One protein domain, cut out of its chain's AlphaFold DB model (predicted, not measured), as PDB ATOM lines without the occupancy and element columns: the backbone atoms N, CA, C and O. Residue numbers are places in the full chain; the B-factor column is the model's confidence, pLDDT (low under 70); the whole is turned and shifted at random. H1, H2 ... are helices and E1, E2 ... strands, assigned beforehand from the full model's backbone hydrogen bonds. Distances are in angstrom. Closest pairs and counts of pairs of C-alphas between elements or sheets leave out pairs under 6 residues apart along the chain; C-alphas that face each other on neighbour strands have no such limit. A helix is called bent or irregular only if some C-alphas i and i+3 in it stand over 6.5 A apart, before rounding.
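What this domain is: This is residues 88 to 129 of the 179 residues of the protein "Hypothetical protein" of Pseudo-nitzschia delicatissima (UniProt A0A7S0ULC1). A bent two-stranded ribbon, E1 and E2 side by side, makes one leg of an L, and at the end where E1 stops and E2 starts the loops turn off to one side and hold the short helix H1 at their far end. The ribbon is well paired along E1, while the loop leg is looser, tied to E2 by a short pairing of residues 100 to 101. The printed part has 42 residues with one named helix and two named strands, in the order E1, H1, E2; the sheet has the order E1 - E2 and is antiparallel, and the class is mixed, helices and strands. The whole is only just compact, close to loose, with a radius of gyration of the C-alphas of 10.4 A, and its outline is flat, spanning 26 by 22 by 12 A.

How they stand to each other: The sheet is made of E1, residues 88 to 94, and E2, residues 120 to 127, which are antiparallel neighbours with 151 degrees between their N-to-C directions. C-alphas that face each other include those of Gln 88 and Leu 127, 4.6 A apart, and those of Leu 94 and Phe 121, 4.5 A apart. N 91 and O 124, at 2.8 A, and N 122 and O 93, at 2.9 A, are among the pairs within hydrogen-bond range. E2 bends by 53 degrees at residue 123, whose C-alpha faces that of Leu 92 at 4.8 A. Residues 100 to 101, too short a stretch to be a named strand, pair antiparallel with residues 120 to 121 of E2. H1, residues 107 to 113, follows E1 after a long link of 12 residues and is joined to E2 by a short link of 6 residues. In H1 every O i to N i+4 pair is within hydrogen-bond range.

Where its parts are: E2 is the longest strand, 8 residues from Arg 120 to Leu 127, and measures 21.2 A from first to last C-alpha. E1 runs from Gln 88, with its C-alpha at (84.889, 84.629, 114.618), to Leu 94, over 17.8 A. H1 runs from Gln 107, with its C-alpha at (93.853, 102.471, 131.421), to Tyr 113, over 10.1 A. E2 ends at C-alpha 127, at (81.826, 83.424, 117.817).

The domain as a whole: The two C-alphas farthest apart are those of Glu 118 and Gly 129, 27.3 A, while the first and last printed C-alphas, of Gln 88 and Gly 129, are 9.9 A apart. The printed part has no cut. Residues 95 to 106 are a long stretch with no named element, their C-alphas 7 to 12 A from the mean of all C-alphas. The mean pLDDT of the printed part is 82.7, and residue 88 and residues 128 to 129 are under 70.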
ATOM      1  N   GLN A  88      83.854  84.980 113.654       66.44
ATOM      2  CA  GLN A  88      84.889  84.629 114.618       66.44
ATOM      3  C   GLN A  88      85.820  85.816 114.838       66.44
ATOM      4  O   GLN A  88      86.576  86.192 113.939       66.44
ATOM      5  N   PHE A  89      85.812  86.355 116.052       70.88
ATOM      6  CA  PHE A  89      86.787  87.352 116.483       70.88
ATOM      7  C   PHE A  89      87.754  86.757 117.494       70.88
ATOM      8  O   PHE A  89      87.473  85.755 118.149       70.88
ATOM      9  N   HIS A  90      88.928  87.374 117.607       75.62
ATOM     10  CA  HIS A  90      89.817  87.101 118.725       75.62
ATOM     11  C   HIS A  90      89.289  87.876 119.929       75.62
ATOM     12  O   HIS A  90      89.352  89.103 119.959       75.62
ATOM     13  N   HIS A  91      88.754  87.151 120.900       78.94
ATOM     14  CA  HIS A  91      88.319  87.690 122.174       78.94
ATOM     15  C   HIS A  91      89.457  87.583 123.178       78.94
ATOM     16  O   HIS A  91      90.170  86.578 123.231       78.94
ATOM     17  N   LEU A  92      89.614  88.633 123.977       81.69
ATOM     18  CA  LEU A  92      90.497  88.620 125.127       81.69
ATOM     19  C   LEU A  92      89.771  87.903 126.269       81.69
ATOM     20  O   LEU A  92      88.713  88.354 126.702       81.69
ATOM     21  N   ILE A  93      90.306  86.771 126.720       84.00
ATOM     22  CA  ILE A  93      89.685  85.933 127.752       84.00
ATOM     23  C   ILE A  93      90.640  85.818 128.932       84.00
ATOM     24  O   ILE A  93      91.843  85.662 128.730       84.00
ATOM     25  N   LEU A  94      90.098  85.898 130.151       85.31
ATOM     26  CA  LEU A  94      90.850  85.674 131.383       85.31
ATOM     27  C   LEU A  94      91.535  84.304 131.339       85.31
ATOM     28  O   LEU A  94      90.905  83.266 131.134       85.31
ATOM     29  N   ASP A  95      92.843  84.326 131.532       86.75
ATOM     30  CA  ASP A  95      93.725  83.173 131.509       86.75
ATOM     31  C   ASP A  95      94.885  83.457 132.463       86.75
ATOM     32  O   ASP A  95      95.775  84.214 132.090       86.75
ATOM     33  N   PRO A  96      94.920  82.859 133.667       90.25
ATOM     34  CA  PRO A  96      95.977  83.082 134.659       90.25
ATOM     35  C   PRO A  96      97.404  82.819 134.151       90.25
ATOM     36  O   PRO A  96      98.366  83.321 134.726       90.25
ATOM     37  N   SER A  97      97.546  82.033 133.080       90.94
ATOM     38  CA  SER A  97      98.818  81.731 132.409       90.94
ATOM     39  C   SER A  97      99.005  82.482 131.086       90.94
ATOM     40  O   SER A  97      99.961  82.238 130.350       90.94
ATOM     41  N   GLY A  98      98.076  83.382 130.776       87.88
ATOM     42  CA  GLY A  98      97.987  84.096 129.521       87.88
ATOM     43  C   GLY A  98      99.158  85.059 129.301       87.88
ATOM     44  O   GLY A  98      99.665  85.664 130.250       87.88
ATOM     45  N   PRO A  99      99.599  85.231 128.043       89.81
ATOM     46  CA  PRO A  99     100.762  86.051 127.718       89.81
ATOM     47  C   PRO A  99     100.514  87.562 127.837       89.81
ATOM     48  O   PRO A  99     101.478  88.320 127.808       89.81
ATOM     49  N   ILE A 100      99.256  88.004 127.947       88.94
ATOM     50  CA  ILE A 100      98.876  89.422 128.015       88.94
ATOM     51  C   ILE A 100      98.535  89.758 129.470       88.94
ATOM     52  O   ILE A 100      97.664  89.119 130.058       88.94
ATOM     53  N   ALA A 101      99.214  90.736 130.061       90.31
ATOM     54  CA  ALA A 101      98.885  91.261 131.383       90.31
ATOM     55  C   ALA A 101      97.775  92.315 131.307       90.31
ATOM     56  O   ALA A 101      97.661  93.041 130.321       90.31
ATOM     57  N   GLY A 102      97.020  92.485 132.389       85.81
ATOM     58  CA  GLY A 102      96.088  93.595 132.548       85.81
ATOM     59  C   GLY A 102      96.797  94.940 132.403       85.81
ATOM     60  O   GLY A 102      96.256  95.838 131.767       85.81
ATOM     61  N   SER A 103      98.050  95.047 132.868       88.81
ATOM     62  CA  SER A 103      98.908  96.225 132.664       88.81
ATOM     63  C   SER A 103      99.214  96.546 131.197       88.81
ATOM     64  O   SER A 103      99.522  97.695 130.893       88.81
ATOM     65  N   ASP A 104      99.139  95.561 130.297       86.94
ATOM     66  CA  ASP A 104      99.344  95.764 128.856       86.94
ATOM     67  C   ASP A 104      98.091  96.355 128.185       86.94
ATOM     68  O   ASP A 104      98.148  96.851 127.057       86.94
ATOM     69  N   LEU A 105      96.946  96.317 128.875       83.19
ATOM     70  CA  LEU A 105      95.712  96.957 128.439       83.19
ATOM     71  C   LEU A 105      95.740  98.436 128.831       83.19
ATOM     72  O   LEU A 105      96.143  98.797 129.934       83.19
ATOM     73  N   GLY A 106      95.280  99.315 127.940       82.00
ATOM     74  CA  GLY A 106      95.193 100.745 128.244       82.00
ATOM     75  C   GLY A 106      94.264 101.033 129.430       82.00
ATOM     76  O   GLY A 106      93.248 100.359 129.604       82.00
ATOM     77  N   GLN A 107      94.572 102.082 130.198       82.19
ATOM     78  CA  GLN A 107      93.853 102.471 131.421       82.19
ATOM     79  C   GLN A 107      92.324 102.550 131.239       82.19
ATOM     80  O   GLN A 107      91.569 102.050 132.065       82.19
ATOM     81  N   ASN A 108      91.857 103.071 130.098       78.69
ATOM     82  CA  ASN A 108      90.427 103.132 129.773       78.69
ATOM     83  C   ASN A 108      89.734 101.756 129.766       78.69
ATOM     84  O   ASN A 108      88.571 101.649 130.146       78.69
ATOM     85  N   LEU A 109      90.414 100.705 129.297       75.56
ATOM     86  CA  LEU A 109      89.858  99.349 129.278       75.56
ATOM     87  C   LEU A 109      89.880  98.729 130.675       75.56
ATOM     88  O   LEU A 109      88.925  98.047 131.041       75.56
ATOM     89  N   GLN A 110      90.931  99.006 131.451       82.81
ATOM     90  CA  GLN A 110      91.034  98.549 132.834       82.81
ATOM     91  C   GLN A 110      89.889  99.092 133.691       82.81
ATOM     92  O   GLN A 110      89.204  98.322 134.354       82.81
ATOM     93  N   GLU A 111      89.614 100.393 133.600       82.31
ATOM     94  CA  GLU A 111      88.527 101.037 134.344       82.31
ATOM     95  C   GLU A 111      87.147 100.563 133.872       82.31
ATOM     96  O   GLU A 111      86.292 100.213 134.684       82.31
ATOM     97  N   LYS A 112      86.925 100.500 132.553       78.12
ATOM     98  CA  LYS A 112      85.619 100.134 131.982       78.12
ATOM     99  C   LYS A 112      85.201  98.700 132.308       78.12
ATOM    100  O   LYS A 112      84.012  98.447 132.491       78.12
ATOM    101  N   TYR A 113      86.154  97.772 132.330       77.88
ATOM    102  CA  TYR A 113      85.896  96.345 132.542       77.88
ATOM    103  C   TYR A 113      86.371  95.841 133.909       77.88
ATOM    104  O   TYR A 113      86.325  94.640 134.155       77.88
ATOM    105  N   ASN A 114      86.787  96.752 134.796       86.00
ATOM    106  CA  ASN A 114      87.278  96.454 136.140       86.00
ATOM    107  C   ASN A 114      88.392  95.386 136.152       86.00
ATOM    108  O   ASN A 114      88.344  94.429 136.924       86.00
ATOM    109  N   ILE A 115      89.360  95.542 135.246       87.25
ATOM    110  CA  ILE A 115      90.507  94.641 135.086       87.25
ATOM    111  C   ILE A 115      91.652  95.132 135.969       87.25
ATOM    112  O   ILE A 115      92.061  96.291 135.873       87.25
ATOM    113  N   ASN A 116      92.211  94.241 136.784       89.69
ATOM    114  CA  ASN A 116      93.396  94.530 137.583       89.69
ATOM    115  C   ASN A 116      94.664  94.399 136.736       89.69
ATOM    116  O   ASN A 116      94.741  93.589 135.815       89.69
ATOM    117  N   ALA A 117      95.716  95.137 137.094       87.50
ATOM    118  CA  ALA A 117      97.006  95.058 136.400       87.50
ATOM    119  C   ALA A 117      97.626  93.645 136.424       87.50
ATOM    120  O   ALA A 117      98.381  93.282 135.522       87.50
ATOM    121  N   GLU A 118      97.293  92.863 137.452       90.69
ATOM    122  CA  GLU A 118      97.779  91.501 137.691       90.69
ATOM    123  C   GLU A 118      97.015  90.435 136.898       90.69
ATOM    124  O   GLU A 118      97.521  89.321 136.737       90.69
ATOM    125  N   ASP A 119      95.824  90.770 136.390       90.44
ATOM    126  CA  ASP A 119      95.012  89.840 135.615       90.44
ATOM    127  C   ASP A 119      95.773  89.421 134.354       90.44
ATOM    128  O   ASP A 119      96.527  90.192 133.755       90.44
ATOM    129  N   ARG A 120      95.601  88.168 133.946       89.88
ATOM    130  CA  ARG A 120      96.267  87.603 132.773       89.88
ATOM    131  C   ARG A 120      95.227  87.168 131.759       89.88
ATOM    132  O   ARG A 120      94.132  86.739 132.126       89.88
ATOM    133  N   PHE A 121      95.570  87.302 130.484       90.31
ATOM    134  CA  PHE A 121      94.656  87.072 129.378       90.31
ATOM    135  C   PHE A 121      95.320  86.337 128.220       90.31
ATOM    136  O   PHE A 121      96.513  86.496 127.942       90.31
ATOM    137  N   SER A 122      94.510  85.583 127.484       88.81
ATOM    138  CA  SER A 122      94.870  85.011 126.192       88.81
ATOM    139  C   SER A 122      93.836  85.375 125.128       88.81
ATOM    140  O   SER A 122      92.666  85.629 125.417       88.81
ATOM    141  N   LEU A 123      94.284  85.440 123.872       86.38
ATOM    142  CA  LEU A 123      93.391  85.636 122.735       86.38
ATOM    143  C   LEU A 123      92.830  84.286 122.302       86.38
ATOM    144  O   LEU A 123      93.581  83.400 121.889       86.38
ATOM    145  N   LYS A 124      91.507  84.141 122.340       81.50
ATOM    146  CA  LYS A 124      90.813  82.964 121.810       81.50
ATOM    147  C   LYS A 124      89.845  83.375 120.718       81.50
ATOM    148  O   LYS A 124      89.191  84.407 120.811       81.50
ATOM    149  N   LYS A 125      89.753  82.556 119.672       78.56
ATOM    150  CA  LYS A 125      88.714  82.725 118.658       78.56
ATOM    151  C   LYS A 125      87.395  82.231 119.233       78.56
ATOM    152  O   LYS A 125      87.290  81.050 119.549       78.56
ATOM    153  N   ALA A 126      86.427  83.125 119.356       72.19
ATOM    154  CA  ALA A 126      85.061  82.794 119.736       72.19
ATOM    155  C   ALA A 126      84.092  83.429 118.734       72.19
ATOM    156  O   ALA A 126      84.454  84.370 118.019       72.19
ATOM    157  N   LEU A 127      82.890  82.862 118.638       70.00
ATOM    158  CA  LEU A 127      81.826  83.424 117.817       70.00
ATOM    159  C   LEU A 127      81.238  84.628 118.547       70.00
ATOM    160  O   LEU A 127      80.912  84.557 119.730       70.00
ATOM    161  N   TYR A 128      81.095  85.741 117.841       65.75
ATOM    162  CA  TYR A 128      80.455  86.919 118.407       65.75
ATOM    163  C   TYR A 128      78.980  86.637 118.733       65.75
ATOM    164  O   TYR A 128      78.235  86.185 117.859       65.75
ATOM    165  N   GLY A 129      78.559  86.944 119.966       64.56
ATOM    166  CA  GLY A 129      77.148  86.940 120.372       64.56
ATOM    167  C   GLY A 129      76.548  85.576 120.747       64.56
ATOM    168  O   GLY A 129      75.337  85.409 120.650       64.56
TER     169      GLY A 129